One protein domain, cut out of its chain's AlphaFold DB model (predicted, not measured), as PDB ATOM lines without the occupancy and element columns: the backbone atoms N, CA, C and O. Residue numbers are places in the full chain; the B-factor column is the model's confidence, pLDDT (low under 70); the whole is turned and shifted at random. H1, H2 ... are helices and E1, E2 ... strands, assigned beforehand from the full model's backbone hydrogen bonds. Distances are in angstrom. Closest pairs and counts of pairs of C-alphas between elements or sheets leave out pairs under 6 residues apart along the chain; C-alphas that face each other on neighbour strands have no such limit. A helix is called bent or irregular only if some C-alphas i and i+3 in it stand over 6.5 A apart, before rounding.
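Overview. This is residues 2 to 124 of the 144 residues of an uncharacterized protein of Streptomyces antibioticus (UniProt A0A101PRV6). A long hairpin of two helices, H3 and H4, has a loop-rich head, residues 2 to 60, at the end where H3 begins. H4 makes most of the longest axis and runs on past the first residue of H3, while the head holds a small two-strand pair, E1 and E2, and the short helices H1 and H2, with H1 packing on H3. The printed part has 123 residues with four named helices and two named strands in the order E1, H1, H2, E2, H3, H4, and its class is mostly helix; the sheet is E1 - E2, antiparallel. It is loose, with a radius of gyration of the C-alphas of 17.0 A, and spans 60 by 36 by 20 A, an outline that is only just flat.

Arrangement. E1, residues 2 to 4, and E2, residues 49 to 51, are antiparallel neighbours at 176 degrees. N 2 and O 51, 2.9 A apart, and N 49 and O 4, 3.1 A apart, are within hydrogen-bond range. Residues 2 to 3 of E1 also pair, antiparallel, with residues 27 to 28. H1, residues 12 to 15, touches H3, residues 61 to 83, which meets it with residues 64 to 68 alone; their closest C-alphas, those of Ala 15 and Gly 68, are 4.7 A apart. H2, residues 41 to 46, touches no helix and is apart from E1. It is irregular, with C-alphas 42 and 45 being 7.6 A apart. H4, residues 91 to 123, touches H3 with residues 94 to 108 alone, and their closest C-alphas, those of Val 63 and Ala 108, are 5.9 A apart. H3 and H4 form a helical hairpin, running opposite ways at a shallow tilt of 4 degrees. H1 and H4 are apart. In H3 every O i to N i+4 pair is within hydrogen-bond range, in H4 28 of 29 are, in H2 0 of 2, with 2 of its 3 O i to N i+3 pairs within range, and H1 is too short for an O i to N i+4 pair.

Along the chain. E1 begins at C-alpha 2, (-32.168, 33.823, -16.290), and is 7.1 A long from first to last C-alpha. H1 measures 4.8 A, H2 10.1 A and E2 7.3 A. H3 begins at C-alpha 61, (-39.127, 36.735, -25.674), and is 33.2 A long. H4, 48.6 A long, ends at C-alpha 123, (-51.338, 38.779, -3.325).

Size, cuts and confidence. The two C-alphas farthest apart, those of Pro 85 and Val 124, are 63.4 A apart. The printed part has no cut. The link from H1 to H2, 25 residues, is long, and the link from H2 to E2 is tight. The mean pLDDT of the printed part is 79.9, and residue 8, residues 108 to 109 and residues 111 to 124 are under 70.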
ATOM      1  N   HIS A   2     -32.065  32.970 -15.106       91.62
ATOM      2  CA  HIS A   2     -32.168  33.823 -16.290       91.62
ATOM      3  C   HIS A   2     -31.422  35.133 -16.058       91.62
ATOM      4  O   HIS A   2     -31.590  35.754 -15.010       91.62
ATOM      5  N   ILE A   3     -30.594  35.542 -17.015       89.88
ATOM      6  CA  ILE A   3     -29.719  36.711 -16.914       89.88
ATOM      7  C   ILE A   3     -29.780  37.567 -18.180       89.88
ATOM      8  O   ILE A   3     -29.932  37.060 -19.293       89.88
ATOM      9  N   GLY A   4     -29.626  38.875 -17.994       89.88
ATOM     10  CA  GLY A   4     -29.531  39.858 -19.066       89.88
ATOM     11  C   GLY A   4     -28.626  41.028 -18.707       89.88
ATOM     12  O   GLY A   4     -28.364  41.345 -17.540       89.88
ATOM     13  N   ARG A   5     -28.137  41.699 -19.742       87.81
ATOM     14  CA  ARG A   5     -27.381  42.954 -19.671       87.81
ATOM     15  C   ARG A   5     -28.257  44.176 -19.885       87.81
ATOM     16  O   ARG A   5     -27.877  45.258 -19.432       87.81
ATOM     17  N   SER A   6     -29.388  44.032 -20.566       84.75
ATOM     18  CA  SER A   6     -30.348  45.121 -20.715       84.75
ATOM     19  C   SER A   6     -31.032  45.435 -19.379       84.75
ATOM     20  O   SER A   6     -31.224  44.572 -18.516       84.75
ATOM     21  N   PHE A   7     -31.355  46.713 -19.176       76.81
ATOM     22  CA  PHE A   7     -32.138  47.144 -18.019       76.81
ATOM     23  C   PHE A   7     -33.607  46.769 -18.215       76.81
ATOM     24  O   PHE A   7     -34.142  46.963 -19.300       76.81
ATOM     25  N   GLY A   8     -34.259  46.299 -17.150       69.25
ATOM     26  CA  GLY A   8     -35.705  46.047 -17.155       69.25
ATOM     27  C   GLY A   8     -36.150  44.790 -17.909       69.25
ATOM     28  O   GLY A   8     -37.335  44.659 -18.182       69.25
ATOM     29  N   GLY A   9     -35.232  43.877 -18.243       74.25
ATOM     30  CA  GLY A   9     -35.542  42.625 -18.940       74.25
ATOM     31  C   GLY A   9     -34.761  42.481 -20.242       74.25
ATOM     32  O   GLY A   9     -33.664  43.029 -20.368       74.25
ATOM     33  N   GLY A  10     -35.304  41.710 -21.186       78.31
ATOM     34  CA  GLY A  10     -34.687  41.484 -22.492       78.31
ATOM     35  C   GLY A  10     -34.736  42.726 -23.388       78.31
ATOM     36  O   GLY A  10     -35.762  43.396 -23.475       78.31
ATOM     37  N   GLY A  11     -33.633  43.028 -24.074       80.62
ATOM     38  CA  GLY A  11     -33.523  44.184 -24.967       80.62
ATOM     39  C   GLY A  11     -32.620  43.932 -26.173       80.62
ATOM     40  O   GLY A  11     -32.373  42.794 -26.567       80.62
ATOM     41  N   HIS A  12     -32.108  45.008 -26.779       80.06
ATOM     42  CA  HIS A  12     -31.273  44.941 -27.988       80.06
ATOM     43  C   HIS A  12     -29.984  44.109 -27.822       80.06
ATOM     44  O   HIS A  12     -29.488  43.529 -28.793       80.06
ATOM     45  N   ILE A  13     -29.430  44.020 -26.606       85.88
ATOM     46  CA  ILE A  13     -28.227  43.214 -26.334       85.88
ATOM     47  C   ILE A  13     -28.555  41.722 -26.435       85.88
ATOM     48  O   ILE A  13     -27.823  40.962 -27.065       85.88
ATOM     49  N   GLU A  14     -29.670  41.300 -25.852       88.31
ATOM     50  CA  GLU A  14     -30.153  39.923 -25.905       88.31
ATOM     51  C   GLU A  14     -30.662  39.584 -27.313       88.31
ATOM     52  O   GLU A  14     -30.416  38.483 -27.796       88.31
ATOM     53  N   ALA A  15     -31.251  40.555 -28.021       86.50
ATOM     54  CA  ALA A  15     -31.723  40.406 -29.401       86.50
ATOM     55  C   ALA A  15     -30.600  40.149 -30.412       86.50
ATOM     56  O   ALA A  15     -30.823  39.535 -31.454       86.50
ATOM     57  N   SER A  16     -29.396  40.635 -30.108       85.00
ATOM     58  CA  SER A  16     -28.191  40.411 -30.907       85.00
ATOM     59  C   SER A  16     -27.333  39.251 -30.388       85.00
ATOM     60  O   SER A  16     -26.328  38.916 -31.022       85.00
ATOM     61  N   CYS A  17     -27.702  38.614 -29.266       87.00
ATOM     62  CA  CYS A  17     -26.975  37.447 -28.774       87.00
ATOM     63  C   CYS A  17     -27.314  36.193 -29.605       87.00
ATOM     64  O   CYS A  17     -28.488  35.946 -29.860       87.00
ATOM     65  N   PRO A  18     -26.334  35.321 -29.928       87.44
ATOM     66  CA  PRO A  18     -26.611  33.962 -30.419       87.44
ATOM     67  C   PRO A  18     -27.250  33.022 -29.376       87.44
ATOM     68  O   PRO A  18     -27.596  31.891 -29.698       87.44
ATOM     69  N   CYS A  19     -27.364  33.465 -28.125       90.12
ATOM     70  CA  CYS A  19     -27.880  32.700 -27.000       90.12
ATOM     71  C   CYS A  19     -29.328  32.242 -27.221       90.12
ATOM     72  O   CYS A  19     -30.147  32.998 -27.747       90.12
ATOM     73  N   GLU A  20     -29.685  31.065 -26.702       88.81
ATOM     74  CA  GLU A  20     -31.092  30.690 -26.599       88.81
ATOM     75  C   GLU A  20     -31.799  31.575 -25.559       88.81
ATOM     76  O   GLU A  20     -31.334  31.730 -24.427       88.81
ATOM     77  N   LEU A  21     -32.908  32.189 -25.976       89.69
ATOM     78  CA  LEU A  21     -33.729  33.048 -25.130       89.69
ATOM     79  C   LEU A  21     -34.834  32.231 -24.469       89.69
ATOM     80  O   LEU A  21     -35.625  31.565 -25.148       89.69
ATOM     81  N   GLU A  22     -34.934  32.372 -23.158       92.56
ATOM     82  CA  GLU A  22     -36.033  31.858 -22.352       92.56
ATOM     83  C   GLU A  22     -37.306  32.705 -22.576       92.56
ATOM     84  O   GLU A  22     -37.239  33.786 -23.174       92.56
ATOM     85  N   PRO A  23     -38.499  32.254 -22.142       87.62
ATOM     86  CA  PRO A  23     -39.769  32.947 -22.404       87.62
ATOM     87  C   PRO A  23     -39.823  34.414 -21.945       87.62
ATOM     88  O   PRO A  23     -40.493  35.233 -22.575       87.62
ATOM     89  N   CYS A  24     -39.062  34.769 -20.909       85.75
ATOM     90  CA  CYS A  24     -38.912  36.141 -20.419       85.75
ATOM     91  C   CYS A  24     -37.999  37.038 -21.280       85.75
ATOM     92  O   CYS A  24     -37.802  38.209 -20.966       85.75
ATOM     93  N   GLY A  25     -37.400  36.504 -22.350       87.25
ATOM     94  CA  GLY A  25     -36.464  37.231 -23.214       87.25
ATOM     95  C   GLY A  25     -35.048  37.372 -22.648       87.25
ATOM     96  O   GLY A  25     -34.238  38.094 -23.222       87.25
ATOM     97  N   LEU A  26     -34.737  36.686 -21.547       90.50
ATOM     98  CA  LEU A  26     -33.393  36.595 -20.976       90.50
ATOM     99  C   LEU A  26     -32.725  35.264 -21.338       90.50
ATOM    100  O   LEU A  26     -33.364  34.355 -21.866       90.50
ATOM    101  N   VAL A  27     -31.431  35.147 -21.050       91.06
ATOM    102  CA  VAL A  27     -30.632  33.952 -21.350       91.06
ATOM    103  C   VAL A  27     -30.516  33.083 -20.108       91.06
ATOM    104  O   VAL A  27     -30.252  33.600 -19.022       91.06
ATOM    105  N   ASP A  28     -30.659  31.766 -20.246       91.75
ATOM    106  CA  ASP A  28     -30.321  30.851 -19.156       91.75
ATOM    107  C   ASP A  28     -28.798  30.762 -18.994       91.75
ATOM    108  O   ASP A  28     -28.078  30.376 -19.916       91.75
ATOM    109  N   GLN A  29     -28.305  31.119 -17.806       88.25
ATOM    110  CA  GLN A  29     -26.883  31.141 -17.469       88.25
ATOM    111  C   GLN A  29     -26.185  29.799 -17.744       88.25
ATOM    112  O   GLN A  29     -25.009  29.788 -18.110       88.25
ATOM    113  N   ASP A  30     -26.906  28.687 -17.600       87.69
ATOM    114  CA  ASP A  30     -26.369  27.338 -17.799       87.69
ATOM    115  C   ASP A  30     -26.353  26.905 -19.280       87.69
ATOM    116  O   ASP A  30     -25.718  25.909 -19.626       87.69
ATOM    117  N   LYS A  31     -27.017  27.663 -20.164       88.19
ATOM    118  CA  LYS A  31     -27.126  27.398 -21.611       88.19
ATOM    119  C   LYS A  31     -26.492  28.497 -22.466       88.19
ATOM    120  O   LYS A  31     -26.824  28.649 -23.641       88.19
ATOM    121  N   VAL A  32     -25.599  29.295 -21.883       89.56
ATOM    122  CA  VAL A  32     -24.886  30.336 -22.627       89.56
ATOM    123  C   VAL A  32     -24.029  29.690 -23.714       89.56
ATOM    124  O   VAL A  32     -23.193  28.833 -23.433       89.56
ATOM    125  N   ASP A  33     -24.214  30.147 -24.951       88.56
ATOM    126  CA  ASP A  33     -23.395  29.731 -26.086       88.56
ATOM    127  C   ASP A  33     -21.913  30.087 -25.861       88.56
ATOM    128  O   ASP A  33     -21.584  31.201 -25.446       88.56
ATOM    129  N   GLU A  34     -21.002  29.159 -26.160       85.06
ATOM    130  CA  GLU A  34     -19.559  29.330 -25.926       85.06
ATOM    131  C   GLU A  34     -18.937  30.477 -26.741       85.06
ATOM    132  O   GLU A  34     -17.911  31.038 -26.352       85.06
ATOM    133  N   THR A  35     -19.554  30.847 -27.866       87.19
ATOM    134  CA  THR A  35     -19.132  31.963 -28.722       87.19
ATOM    135  C   THR A  35     -19.734  33.302 -28.283       87.19
ATOM    136  O   THR A  35     -19.399  34.356 -28.835       87.19
ATOM    137  N   CYS A  36     -20.606  33.297 -27.271       87.00
ATOM    138  CA  CYS A  36     -21.217  34.505 -26.752       87.00
ATOM    139  C   CYS A  36     -20.205  35.357 -25.975       87.00
ATOM    140  O   CYS A  36     -19.716  34.983 -24.911       87.00
ATOM    141  N   ASN A  37     -19.985  36.586 -26.443       86.94
ATOM    142  CA  ASN A  37     -19.164  37.572 -25.731       86.94
ATOM    143  C   ASN A  37     -19.953  38.410 -24.704       86.94
ATOM    144  O   ASN A  37     -19.356  39.150 -23.923       86.94
ATOM    145  N   GLN A  38     -21.288  38.320 -24.701       85.56
ATOM    146  CA  GLN A  38     -22.161  39.135 -23.844       85.56
ATOM    147  C   GLN A  38     -22.462  38.466 -22.501       85.56
ATOM    148  O   GLN A  38     -22.308  39.106 -21.458       85.56
ATOM    149  N   HIS A  39     -22.798  37.176 -22.517       85.81
ATOM    150  CA  HIS A  39     -23.195  36.396 -21.345       85.81
ATOM    151  C   HIS A  39     -22.170  35.371 -20.825       85.81
ATOM    152  O   HIS A  39     -22.576  34.524 -20.030       85.81
ATOM    153  N   PRO A  40     -20.860  35.400 -21.175       83.56
ATOM    154  CA  PRO A  40     -19.948  34.401 -20.640       83.56
ATOM    155  C   PRO A  40     -19.877  34.537 -19.110       83.56
ATOM    156  O   PRO A  40     -20.002  35.653 -18.593       83.56
ATOM    157  N   PRO A  41     -19.599  33.455 -18.360       78.75
ATOM    158  CA  PRO A  41     -19.531  33.504 -16.897       78.75
ATOM    159  C   PRO A  41     -18.593  34.601 -16.361       78.75
ATOM    160  O   PRO A  41     -18.872  35.241 -15.348       78.75
ATOM    161  N   ALA A  42     -17.509  34.897 -17.086       81.94
ATOM    162  CA  ALA A  42     -16.578  35.982 -16.766       81.94
ATOM    163  C   ALA A  42     -17.221  37.388 -16.800       81.94
ATOM    164  O   ALA A  42     -16.762  38.295 -16.104       81.94
ATOM    165  N   ALA A  43     -18.291  37.575 -17.575       81.19
ATOM    166  CA  ALA A  43     -19.046  38.818 -17.696       81.19
ATOM    167  C   ALA A  43     -20.192  38.944 -16.676       81.19
ATOM    168  O   ALA A  43     -20.901  39.950 -16.696       81.19
ATOM    169  N   CYS A  44     -20.362  37.995 -15.749       78.75
ATOM    170  CA  CYS A  44     -21.472  37.993 -14.788       78.75
ATOM    171  C   CYS A  44     -21.607  39.311 -13.995       78.75
ATOM    172  O   CYS A  44     -22.714  39.740 -13.690       78.75
ATOM    173  N   LYS A  45     -20.498  40.019 -13.729       80.50
ATOM    174  CA  LYS A  45     -20.494  41.331 -13.040       80.50
ATOM    175  C   LYS A  45     -21.163  42.469 -13.816       80.50
ATOM    176  O   LYS A  45     -21.346  43.552 -13.274       80.50
ATOM    177  N   THR A  46     -21.446  42.256 -15.094       82.94
ATOM    178  CA  THR A  46     -22.053  43.255 -15.983       82.94
ATOM    179  C   THR A  46     -23.523  42.976 -16.276       82.94
ATOM    180  O   THR A  46     -24.147  43.770 -16.978       82.94
ATOM    181  N   MET A  47     -24.069  41.884 -15.728       86.81
ATOM    182  CA  MET A  47     -25.497  41.580 -15.792       86.81
ATOM    183  C   MET A  47     -26.273  42.624 -14.992       86.81
ATOM    184  O   MET A  47     -25.854  43.019 -13.902       86.81
ATOM    185  N   ARG A  48     -27.375  43.106 -15.561       85.88
ATOM    186  CA  ARG A  48     -28.212  44.178 -14.996       85.88
ATOM    187  C   ARG A  48     -29.620  43.710 -14.670       85.88
ATOM    188  O   ARG A  48     -30.312  44.376 -13.908       85.88
ATOM    189  N   SER A  49     -30.022  42.580 -15.233       85.69
ATOM    190  CA  SER A  49     -31.295  41.922 -14.992       85.69
ATOM    191  C   SER A  49     -31.044  40.440 -14.733       85.69
ATOM    192  O   SER A  49     -30.138  39.831 -15.309       85.69
ATOM    193  N   GLY A  50     -31.826  39.860 -13.829       87.81
ATOM    194  CA  GLY A  50     -31.813  38.425 -13.621       87.81
ATOM    195  C   GLY A  50     -32.812  37.965 -12.573       87.81
ATOM    196  O   GLY A  50     -33.117  38.698 -11.633       87.81
ATOM    197  N   HIS A  51     -33.314  36.751 -12.764       88.25
ATOM    198  CA  HIS A  51     -34.252  36.086 -11.866       88.25
ATOM    199  C   HIS A  51     -34.041  34.567 -11.880       88.25
ATOM    200  O   HIS A  51     -33.393  33.994 -12.767       88.25
ATOM    201  N   SER A  52     -34.567  33.905 -10.855       89.62
ATOM    202  CA  SER A  52     -34.637  32.447 -10.788       89.62
ATOM    203  C   SER A  52     -35.593  31.918 -11.874       89.62
ATOM    204  O   SER A  52     -36.476  32.632 -12.336       89.62
ATOM    205  N   ALA A  53     -35.442  30.661 -12.302       88.94
ATOM    206  CA  ALA A  53     -36.370  30.092 -13.289       88.94
ATOM    207  C   ALA A  53     -37.809  29.957 -12.743       88.94
ATOM    208  O   ALA A  53     -38.757  29.934 -13.524       88.94
ATOM    209  N   GLU A  54     -37.955  29.869 -11.419       86.75
ATOM    210  CA  GLU A  54     -39.234  29.791 -10.704       86.75
ATOM    211  C   GLU A  54     -39.979  31.135 -10.665       86.75
ATOM    212  O   GLU A  54     -41.201  31.132 -10.758       86.75
ATOM    213  N   ASP A  55     -39.259  32.262 -10.654       85.12
ATOM    214  CA  ASP A  55     -39.823  33.623 -10.683       85.12
ATOM    215  C   ASP A  55     -39.871  34.201 -12.114       85.12
ATOM    216  O   ASP A  55     -39.758  35.409 -12.332       85.12
ATOM    217  N   CYS A  56     -39.940  33.336 -13.129       86.50
ATOM    218  CA  CYS A  56     -39.918  33.767 -14.521       86.50
ATOM    219  C   CYS A  56     -41.287  34.341 -14.933       86.50
ATOM    220  O   CYS A  56     -42.263  33.589 -14.942       86.50
ATOM    221  N   PRO A  57     -41.372  35.601 -15.407       80.62
ATOM    222  CA  PRO A  57     -42.641  36.209 -15.814       80.62
ATOM    223  C   PRO A  57     -43.215  35.608 -17.106       80.62
ATOM    224  O   PRO A  57     -44.309  35.958 -17.527       80.62
ATOM    225  N   GLY A  58     -42.466  34.753 -17.812       84.06
ATOM    226  CA  GLY A  58     -42.949  34.075 -19.019       84.06
ATOM    227  C   GLY A  58     -43.187  34.970 -20.245       84.06
ATOM    228  O   GLY A  58     -43.548  34.456 -21.302       84.06
ATOM    229  N   ILE A  59     -42.971  36.283 -20.125       79.12
ATOM    230  CA  ILE A  59     -43.279  37.300 -21.136       79.12
ATOM    231  C   ILE A  59     -42.019  38.117 -21.432       79.12
ATOM    232  O   ILE A  59     -41.301  38.502 -20.512       79.12
ATOM    233  N   GLY A  60     -41.751  38.392 -22.712       80.25
ATOM    234  CA  GLY A  60     -40.630  39.237 -23.146       80.25
ATOM    235  C   GLY A  60     -39.784  38.644 -24.273       80.25
ATOM    236  O   GLY A  60     -39.066  39.373 -24.954       80.25
ATOM    237  N   ARG A  61     -39.871  37.339 -24.552       83.50
ATOM    238  CA  ARG A  61     -39.127  36.735 -25.674       83.50
ATOM    239  C   ARG A  61     -39.554  37.282 -27.034       83.50
ATOM    240  O   ARG A  61     -38.712  37.522 -27.898       83.50
ATOM    241  N   ASP A  62     -40.853  37.449 -27.241       80.31
ATOM    242  CA  ASP A  62     -41.442  37.991 -28.466       80.31
ATOM    243  C   ASP A  62     -40.922  39.400 -28.774       80.31
ATOM    244  O   ASP A  62     -40.598  39.705 -29.922       80.31
ATOM    245  N   VAL A  63     -40.758  40.210 -27.731       80.19
ATOM    246  CA  VAL A  63     -40.178  41.553 -27.788       80.19
ATOM    247  C   VAL A  63     -38.743  41.498 -28.281       80.19
ATOM    248  O   VAL A  63     -38.398  42.168 -29.251       80.19
ATOM    249  N   VAL A  64     -37.899  40.701 -27.628       82.56
ATOM    250  CA  VAL A  64     -36.475  40.603 -27.972       82.56
ATOM    251  C   VAL A  64     -36.307  40.138 -29.418       82.56
ATOM    252  O   VAL A  64     -35.499  40.683 -30.171       82.56
ATOM    253  N   VAL A  65     -37.146  39.197 -29.854       83.62
ATOM    254  CA  VAL A  65     -37.206  38.763 -31.254       83.62
ATOM    255  C   VAL A  65     -37.649  39.899 -32.184       83.62
ATOM    256  O   VAL A  65     -37.091  40.042 -33.274       83.62
ATOM    257  N   ALA A  66     -38.638  40.705 -31.797       81.56
ATOM    258  CA  ALA A  66     -39.083  41.851 -32.586       81.56
ATOM    259  C   ALA A  66     -37.973  42.906 -32.727       81.56
ATOM    260  O   ALA A  66     -37.708  43.339 -33.847       81.56
ATOM    261  N   ILE A  67     -37.257  43.233 -31.645       83.31
ATOM    262  CA  ILE A  67     -36.093  44.137 -31.657       83.31
ATOM    263  C   ILE A  67     -34.995  43.608 -32.592       83.31
ATOM    264  O   ILE A  67     -34.436  44.351 -33.396       83.31
ATOM    265  N   GLY A  68     -34.705  42.305 -32.551       83.31
ATOM    266  CA  GLY A  68     -33.718  41.702 -33.454       83.31
ATOM    267  C   GLY A  68     -34.123  41.831 -34.927       83.31
ATOM    268  O   GLY A  68     -33.299  42.136 -35.791       83.31
ATOM    269  N   LYS A  69     -35.418  41.665 -35.224       82.62
ATOM    270  CA  LYS A  69     -35.963  41.834 -36.579       82.62
ATOM    271  C   LYS A  69     -35.921  43.284 -37.059       82.62
ATOM    272  O   LYS A  69     -35.691  43.492 -38.250       82.62
ATOM    273  N   THR A  70     -36.135  44.271 -36.188       82.75
ATOM    274  CA  THR A  70     -36.053  45.687 -36.585       82.75
ATOM    275  C   THR A  70     -34.625  46.088 -36.931       82.75
ATOM    276  O   THR A  70     -34.423  46.754 -37.948       82.75
ATOM    277  N   GLU A  71     -33.628  45.614 -36.182       83.56
ATOM    278  CA  GLU A  71     -32.222  45.869 -36.519       83.56
ATOM    279  C   GLU A  71     -31.813  45.163 -37.820       83.56
ATOM    280  O   GLU A  71     -31.172  45.769 -38.679       83.56
ATOM    281  N   ALA A  72     -32.249  43.917 -38.030       82.75
ATOM    282  CA  ALA A  72     -32.019  43.214 -39.292       82.75
ATOM    283  C   ALA A  72     -32.655  43.949 -40.486       82.75
ATOM    284  O   ALA A  72     -32.039  44.066 -41.545       82.75
ATOM    285  N   ALA A  73     -33.864  44.494 -40.313       82.00
ATOM    286  CA  ALA A  73     -34.524  45.302 -41.335       82.00
ATOM    287  C   ALA A  73     -33.752  46.598 -41.624       82.00
ATOM    288  O   ALA A  73     -33.552  46.949 -42.786       82.00
ATOM    289  N   ARG A  74     -33.266  47.281 -40.580       84.69
ATOM    290  CA  ARG A  74     -32.423  48.477 -40.703       84.69
ATOM    291  C   ARG A  74     -31.156  48.185 -41.505       84.69
ATOM    292  O   ARG A  74     -30.864  48.907 -42.457       84.69
ATOM    293  N   GLN A  75     -30.455  47.102 -41.180       84.00
ATOM    294  CA  GLN A  75     -29.256  46.677 -41.898       84.00
ATOM    295  C   GLN A  75     -29.552  46.319 -43.364       84.00
ATOM    296  O   GLN A  75     -28.841  46.770 -44.261       84.00
ATOM    297  N   ALA A  76     -30.642  45.597 -43.634       83.19
ATOM    298  CA  ALA A  76     -31.046  45.248 -44.997       83.19
ATOM    299  C   ALA A  76     -31.362  46.485 -45.858       83.19
ATOM    300  O   ALA A  76     -31.033  46.514 -47.044       83.19
ATOM    301  N   VAL A  77     -31.959  47.531 -45.273       83.94
ATOM    302  CA  VAL A  77     -32.196  48.812 -45.962       83.94
ATOM    303  C   VAL A  77     -30.876  49.482 -46.346       83.94
ATOM    304  O   VAL A  77     -30.746  49.974 -47.469       83.94
ATOM    305  N   PHE A  78     -29.883  49.478 -45.451       83.19
ATOM    306  CA  PHE A  78     -28.553  50.004 -45.760       83.19
ATOM    307  C   PHE A  78     -27.863  49.224 -46.879       83.19
ATOM    308  O   PHE A  78     -27.323  49.833 -47.801       83.19
ATOM    309  N   GLU A  79     -27.900  47.895 -46.825       84.94
ATOM    310  CA  GLU A  79     -27.296  47.036 -47.848       84.94
ATOM    311  C   GLU A  79     -27.962  47.226 -49.211       84.94
ATOM    312  O   GLU A  79     -27.272  47.377 -50.217       84.94
ATOM    313  N   ALA A  80     -29.294  47.308 -49.246       83.00
ATOM    314  CA  ALA A  80     -30.041  47.596 -50.465       83.00
ATOM    315  C   ALA A  80     -29.651  48.951 -51.070       83.00
ATOM    316  O   ALA A  80     -29.420  49.047 -52.274       83.00
ATOM    317  N   ALA A  81     -29.517  49.989 -50.242       84.69
ATOM    318  CA  ALA A  81     -29.068  51.295 -50.710       84.69
ATOM    319  C   ALA A  81     -27.613  51.274 -51.203       84.69
ATOM    320  O   ALA A  81     -27.300  51.939 -52.182       84.69
ATOM    321  N   ALA A  82     -26.730  50.497 -50.574       84.81
ATOM    322  CA  ALA A  82     -25.334  50.384 -50.992       84.81
ATOM    323  C   ALA A  82     -25.151  49.632 -52.326       84.81
ATOM    324  O   ALA A  82     -24.157  49.854 -53.017       84.81
ATOM    325  N   MET A  83     -26.087  48.747 -52.694       85.81
ATOM    326  CA  MET A  83     -26.064  48.024 -53.974       85.81
ATOM    327  C   MET A  83     -26.514  48.881 -55.166       85.81
ATOM    328  O   MET A  83     -26.151  48.584 -56.305       85.81
ATOM    329  N   GLU A  84     -27.284  49.941 -54.923       82.94
ATOM    330  CA  GLU A  84     -27.776  50.833 -55.967       82.94
ATOM    331  C   GLU A  84     -26.761  51.960 -56.245       82.94
ATOM    332  O   GLU A  84     -26.380  52.677 -55.320       82.94
ATOM    333  N   PRO A  85     -26.353  52.212 -57.506       81.69
ATOM    334  CA  PRO A  85     -25.364  53.252 -57.834       81.69
ATOM    335  C   PRO A  85     -25.770  54.670 -57.398       81.69
ATOM    336  O   PRO A  85     -24.920  55.531 -57.186       81.69
ATOM    337  N   GLN A  86     -27.077  54.904 -57.275       85.19
ATOM    338  CA  GLN A  86     -27.702  56.132 -56.779       85.19
ATOM    339  C   GLN A  86     -28.474  55.910 -55.467       85.19
ATOM    340  O   GLN A  86     -29.304  56.739 -55.089       85.19
ATOM    341  N   GLY A  87     -28.267  54.773 -54.802       77.81
ATOM    342  CA  GLY A  87     -28.945  54.453 -53.559       77.81
ATOM    343  C   GLY A  87     -28.508  55.395 -52.447       77.81
ATOM    344  O   GLY A  87     -27.324  55.625 -52.211       77.81
ATOM    345  N   PHE A  88     -29.487  55.974 -51.763       77.50
ATOM    346  CA  PHE A  88     -29.246  56.842 -50.623       77.50
ATOM    347  C   PHE A  88     -30.330  56.624 -49.575       77.50
ATOM    348  O   PHE A  88     -31.522  56.608 -49.885       77.50
ATOM    349  N   VAL A  89     -29.901  56.490 -48.323       82.00
ATOM    350  CA  VAL A  89     -30.775  56.429 -47.151       82.00
ATOM    351  C   VAL A  89     -30.793  57.818 -46.532       82.00
ATOM    352  O   VAL A  89     -29.749  58.330 -46.130       82.00
ATOM    353  N   ASN A  90     -31.962  58.455 -46.470       83.75
ATOM    354  CA  ASN A  90     -32.067  59.755 -45.814       83.75
ATOM    355  C   ASN A  90     -32.187  59.599 -44.289       83.75
ATOM    356  O   ASN A  90     -32.629  58.568 -43.781       83.75
ATOM    357  N   ALA A  91     -31.806  60.649 -43.557       81.19
ATOM    358  CA  ALA A  91     -31.835  60.646 -42.095       81.19
ATOM    359  C   ALA A  91     -33.247  60.419 -41.525       81.19
ATOM    360  O   ALA A  91     -33.379  59.834 -40.457       81.19
ATOM    361  N   SER A  92     -34.298  60.830 -42.242       80.88
ATOM    362  CA  SER A  92     -35.686  60.632 -41.817       80.88
ATOM    363  C   SER A  92     -36.100  59.159 -41.829       80.88
ATOM    364  O   SER A  92     -36.818  58.730 -40.935       80.88
ATOM    365  N   LEU A  93     -35.628  58.372 -42.800       81.19
ATOM    366  CA  LEU A  93     -35.879  56.931 -42.858       81.19
ATOM    367  C   LEU A  93     -35.160  56.197 -41.722       81.19
ATOM    368  O   LEU A  93     -35.740  55.312 -41.101       81.19
ATOM    369  N   LEU A  94     -33.919  56.589 -41.427       79.19
ATOM    370  CA  LEU A  94     -33.167  56.028 -40.304       79.19
ATOM    371  C   LEU A  94     -33.817  56.374 -38.965       79.19
ATOM    372  O   LEU A  94     -34.002  55.483 -38.143       79.19
ATOM    373  N   GLY A  95     -34.240  57.630 -38.798       79.25
ATOM    374  CA  GLY A  95     -35.004  58.068 -37.633       79.25
ATOM    375  C   GLY A  95     -36.288  57.262 -37.454       79.25
ATOM    376  O   GLY A  95     -36.509  56.723 -36.384       79.25
ATOM    377  N   ALA A  96     -37.073  57.064 -38.517       78.25
ATOM    378  CA  ALA A  96     -38.311  56.287 -38.444       78.25
ATOM    379  C   ALA A  96     -38.092  54.814 -38.041       78.25
ATOM    380  O   ALA A  96     -38.922  54.239 -37.338       78.25
ATOM    381  N   LEU A  97     -36.988  54.194 -38.472       80.12
ATOM    382  CA  LEU A  97     -36.634  52.829 -38.072       80.12
ATOM    383  C   LEU A  97     -36.197  52.758 -36.603       80.12
ATOM    384  O   LEU A  97     -36.608  51.842 -35.890       80.12
ATOM    385  N   ASP A  98     -35.391  53.721 -36.152       80.00
ATOM    386  CA  ASP A  98     -34.970  53.819 -34.753       80.00
ATOM    387  C   ASP A  98     -36.167  54.134 -33.827       80.00
ATOM    388  O   ASP A  98     -36.298  53.507 -32.775       80.00
ATOM    389  N   ASP A  99     -37.089  55.009 -34.249       78.94
ATOM    390  CA  ASP A  99     -38.341  55.319 -33.543       78.94
ATOM    391  C   ASP A  99     -39.250  54.085 -33.451       78.94
ATOM    392  O   ASP A  99     -39.819  53.803 -32.396       78.94
ATOM    393  N   TYR A 100     -39.359  53.302 -34.531       78.19
ATOM    394  CA  TYR A 100     -40.117  52.051 -34.521       78.19
ATOM    395  C   TYR A 100     -39.514  51.025 -33.554       78.19
ATOM    396  O   TYR A 100     -40.251  50.400 -32.793       78.19
ATOM    397  N   ARG A 101     -38.179  50.880 -33.521       80.00
ATOM    398  CA  ARG A 101     -37.506  50.031 -32.523       80.00
ATOM    399  C   ARG A 101     -37.826  50.500 -31.103       80.00
ATOM    400  O   ARG A 101     -38.215  49.674 -30.282       80.00
ATOM    401  N   ALA A 102     -37.718  51.800 -30.832       78.56
ATOM    402  CA  ALA A 102     -38.009  52.366 -29.516       78.56
ATOM    403  C   ALA A 102     -39.478  52.162 -29.098       78.56
ATOM    404  O   ALA A 102     -39.752  51.875 -27.935       78.56
ATOM    405  N   ALA A 103     -40.426  52.254 -30.036       74.94
ATOM    406  CA  ALA A 103     -41.839  51.985 -29.770       74.94
ATOM    407  C   ALA A 103     -42.092  50.514 -29.400       74.94
ATOM    408  O   ALA A 103     -42.818  50.242 -28.445       74.94
ATOM    409  N   VAL A 104     -41.449  49.572 -30.100       78.00
ATOM    410  CA  VAL A 104     -41.520  48.134 -29.778       78.00
ATOM    411  C   VAL A 104     -40.923  47.850 -28.396       78.00
ATOM    412  O   VAL A 104     -41.512  47.107 -27.613       78.00
ATOM    413  N   GLU A 105     -39.783  48.463 -28.072       74.25
ATOM    414  CA  GLU A 105     -39.156  48.370 -26.744       74.25
ATOM    415  C   GLU A 105     -40.047  48.955 -25.636       74.25
ATOM    416  O   GLU A 105     -40.105  48.419 -24.529       74.25
ATOM    417  N   HIS A 106     -40.765  50.041 -25.920       74.38
ATOM    418  CA  HIS A 106     -41.675  50.665 -24.965       74.38
ATOM    419  C   HIS A 106     -42.911  49.799 -24.686       74.38
ATOM    420  O   HIS A 106     -43.192  49.511 -23.523       74.38
ATOM    421  N   GLU A 107     -43.600  49.335 -25.734       71.81
ATOM    422  CA  GLU A 107     -44.785  48.471 -25.610       71.81
ATOM    423  C   GLU A 107     -44.459  47.190 -24.829       71.81
ATOM    424  O   GLU A 107     -45.221  46.728 -23.981       71.81
ATOM    425  N   ALA A 108     -43.277  46.635 -25.067       68.88
ATOM    426  CA  ALA A 108     -42.760  45.503 -24.326       68.88
ATOM    427  C   ALA A 108     -42.599  45.750 -22.829       68.88
ATOM    428  O   ALA A 108     -43.051  44.949 -22.011       68.88
ATOM    429  N   ALA A 109     -41.943  46.857 -22.474       68.56
ATOM    430  CA  ALA A 109     -41.742  47.236 -21.086       68.56
ATOM    431  C   ALA A 109     -43.086  47.480 -20.384       68.56
ATOM    432  O   ALA A 109     -43.224  47.175 -19.201       68.56
ATOM    433  N   GLU A 110     -44.086  47.997 -21.102       70.88
ATOM    434  CA  GLU A 110     -45.447  48.137 -20.585       70.88
ATOM    435  C   GLU A 110     -46.131  46.792 -20.345       70.88
ATOM    436  O   GLU A 110     -46.722  46.612 -19.284       70.88
ATOM    437  N   ARG A 111     -46.003  45.822 -21.258       69.12
ATOM    438  CA  ARG A 111     -46.547  44.466 -21.060       69.12
ATOM    439  C   ARG A 111     -45.925  43.762 -19.855       69.12
ATOM    440  O   ARG A 111     -46.642  43.112 -19.101       69.12
ATOM    441  N   ILE A 112     -44.614  43.912 -19.661       67.38
ATOM    442  CA  ILE A 112     -43.908  43.352 -18.500       67.38
ATOM    443  C   ILE A 112     -44.409  44.014 -17.209       67.38
ATOM    444  O   ILE A 112     -44.803  43.307 -16.287       67.38
ATOM    445  N   ARG A 113     -44.495  45.352 -17.164       67.75
ATOM    446  CA  ARG A 113     -45.050  46.074 -16.002       67.75
ATOM    447  C   ARG A 113     -46.503  45.696 -15.703       67.75
ATOM    448  O   ARG A 113     -46.869  45.590 -14.539       67.75
ATOM    449  N   ALA A 114     -47.331  45.510 -16.730       66.81
ATOM    450  CA  ALA A 114     -48.721  45.094 -16.563       66.81
ATOM    451  C   ALA A 114     -48.820  43.686 -15.954       66.81
ATOM    452  O   ALA A 114     -49.619  43.468 -15.052       66.81
ATOM    453  N   HIS A 115     -47.960  42.756 -16.376       64.12
ATOM    454  CA  HIS A 115     -47.897  41.425 -15.772       64.12
ATOM    455  C   HIS A 115     -47.448  41.465 -14.303       64.12
ATOM    456  O   HIS A 115     -48.064  40.828 -13.454       64.12
ATOM    457  N   GLU A 116     -46.411  42.250 -13.985       60.25
ATOM    458  CA  GLU A 116     -45.956  42.452 -12.598       60.25
ATOM    459  C   GLU A 116     -47.068  43.038 -11.706       60.25
ATOM    460  O   GLU A 116     -47.184  42.683 -10.531       60.25
ATOM    461  N   TRP A 117     -47.912  43.915 -12.263       54.53
ATOM    462  CA  TRP A 117     -49.078  44.470 -11.575       54.53
ATOM    463  C   TRP A 117     -50.146  43.410 -11.276       54.53
ATOM    464  O   TRP A 117     -50.653  43.355 -10.151       54.53
ATOM    465  N   ASP A 118     -50.466  42.553 -12.247       51.59
ATOM    466  CA  ASP A 118     -51.468  41.493 -12.093       51.59
ATOM    467  C   ASP A 118     -51.038  40.449 -11.044       51.59
ATOM    468  O   ASP A 118     -51.841  40.046 -10.196       51.59
ATOM    469  N   GLU A 119     -49.758  40.063 -11.023       53.06
ATOM    470  CA  GLU A 119     -49.209  39.158 -10.001       53.06
ATOM    471  C   GLU A 119     -49.134  39.816  -8.613       53.06
ATOM    472  O   GLU A 119     -49.428  39.175  -7.598       53.06
ATOM    473  N   GLY A 120     -48.812  41.113  -8.548       45.19
ATOM    474  CA  GLY A 120     -48.803  41.889  -7.306       45.19
ATOM    475  C   GLY A 120     -50.197  42.078  -6.692       45.19
ATOM    476  O   GLY A 120     -50.355  41.983  -5.469       45.19
ATOM    477  N   CYS A 121     -51.226  42.281  -7.521       40.97
ATOM    478  CA  CYS A 121     -52.618  42.421  -7.076       40.97
ATOM    479  C   CYS A 121     -53.259  41.091  -6.655       40.97
ATOM    480  O   CYS A 121     -54.160  41.086  -5.815       40.97
ATOM    481  N   ALA A 122     -52.777  39.950  -7.158       43.81
ATOM    482  CA  ALA A 122     -53.243  38.638  -6.708       43.81
ATOM    483  C   ALA A 122     -52.868  38.333  -5.238       43.81
ATOM    484  O   ALA A 122     -53.524  37.512  -4.592       43.81
ATOM    485  N   GLY A 123     -51.836  38.994  -4.692       39.69
ATOM    486  CA  GLY A 123     -51.338  38.779  -3.325       39.69
ATOM    487  C   GLY A 123     -51.842  39.767  -2.267       39.69
ATOM    488  O   GLY A 123     -51.854  39.444  -1.077       39.69
ATOM    489  N   VAL A 124     -52.285  40.962  -2.662       42.25
ATOM    490  CA  VAL A 124     -52.789  41.993  -1.747       42.25
ATOM    491  C   VAL A 124     -54.071  42.534  -2.348       42.25
ATOM    492  O   VAL A 124     -54.019  43.138  -3.408       42.25
TER     493      VAL A 124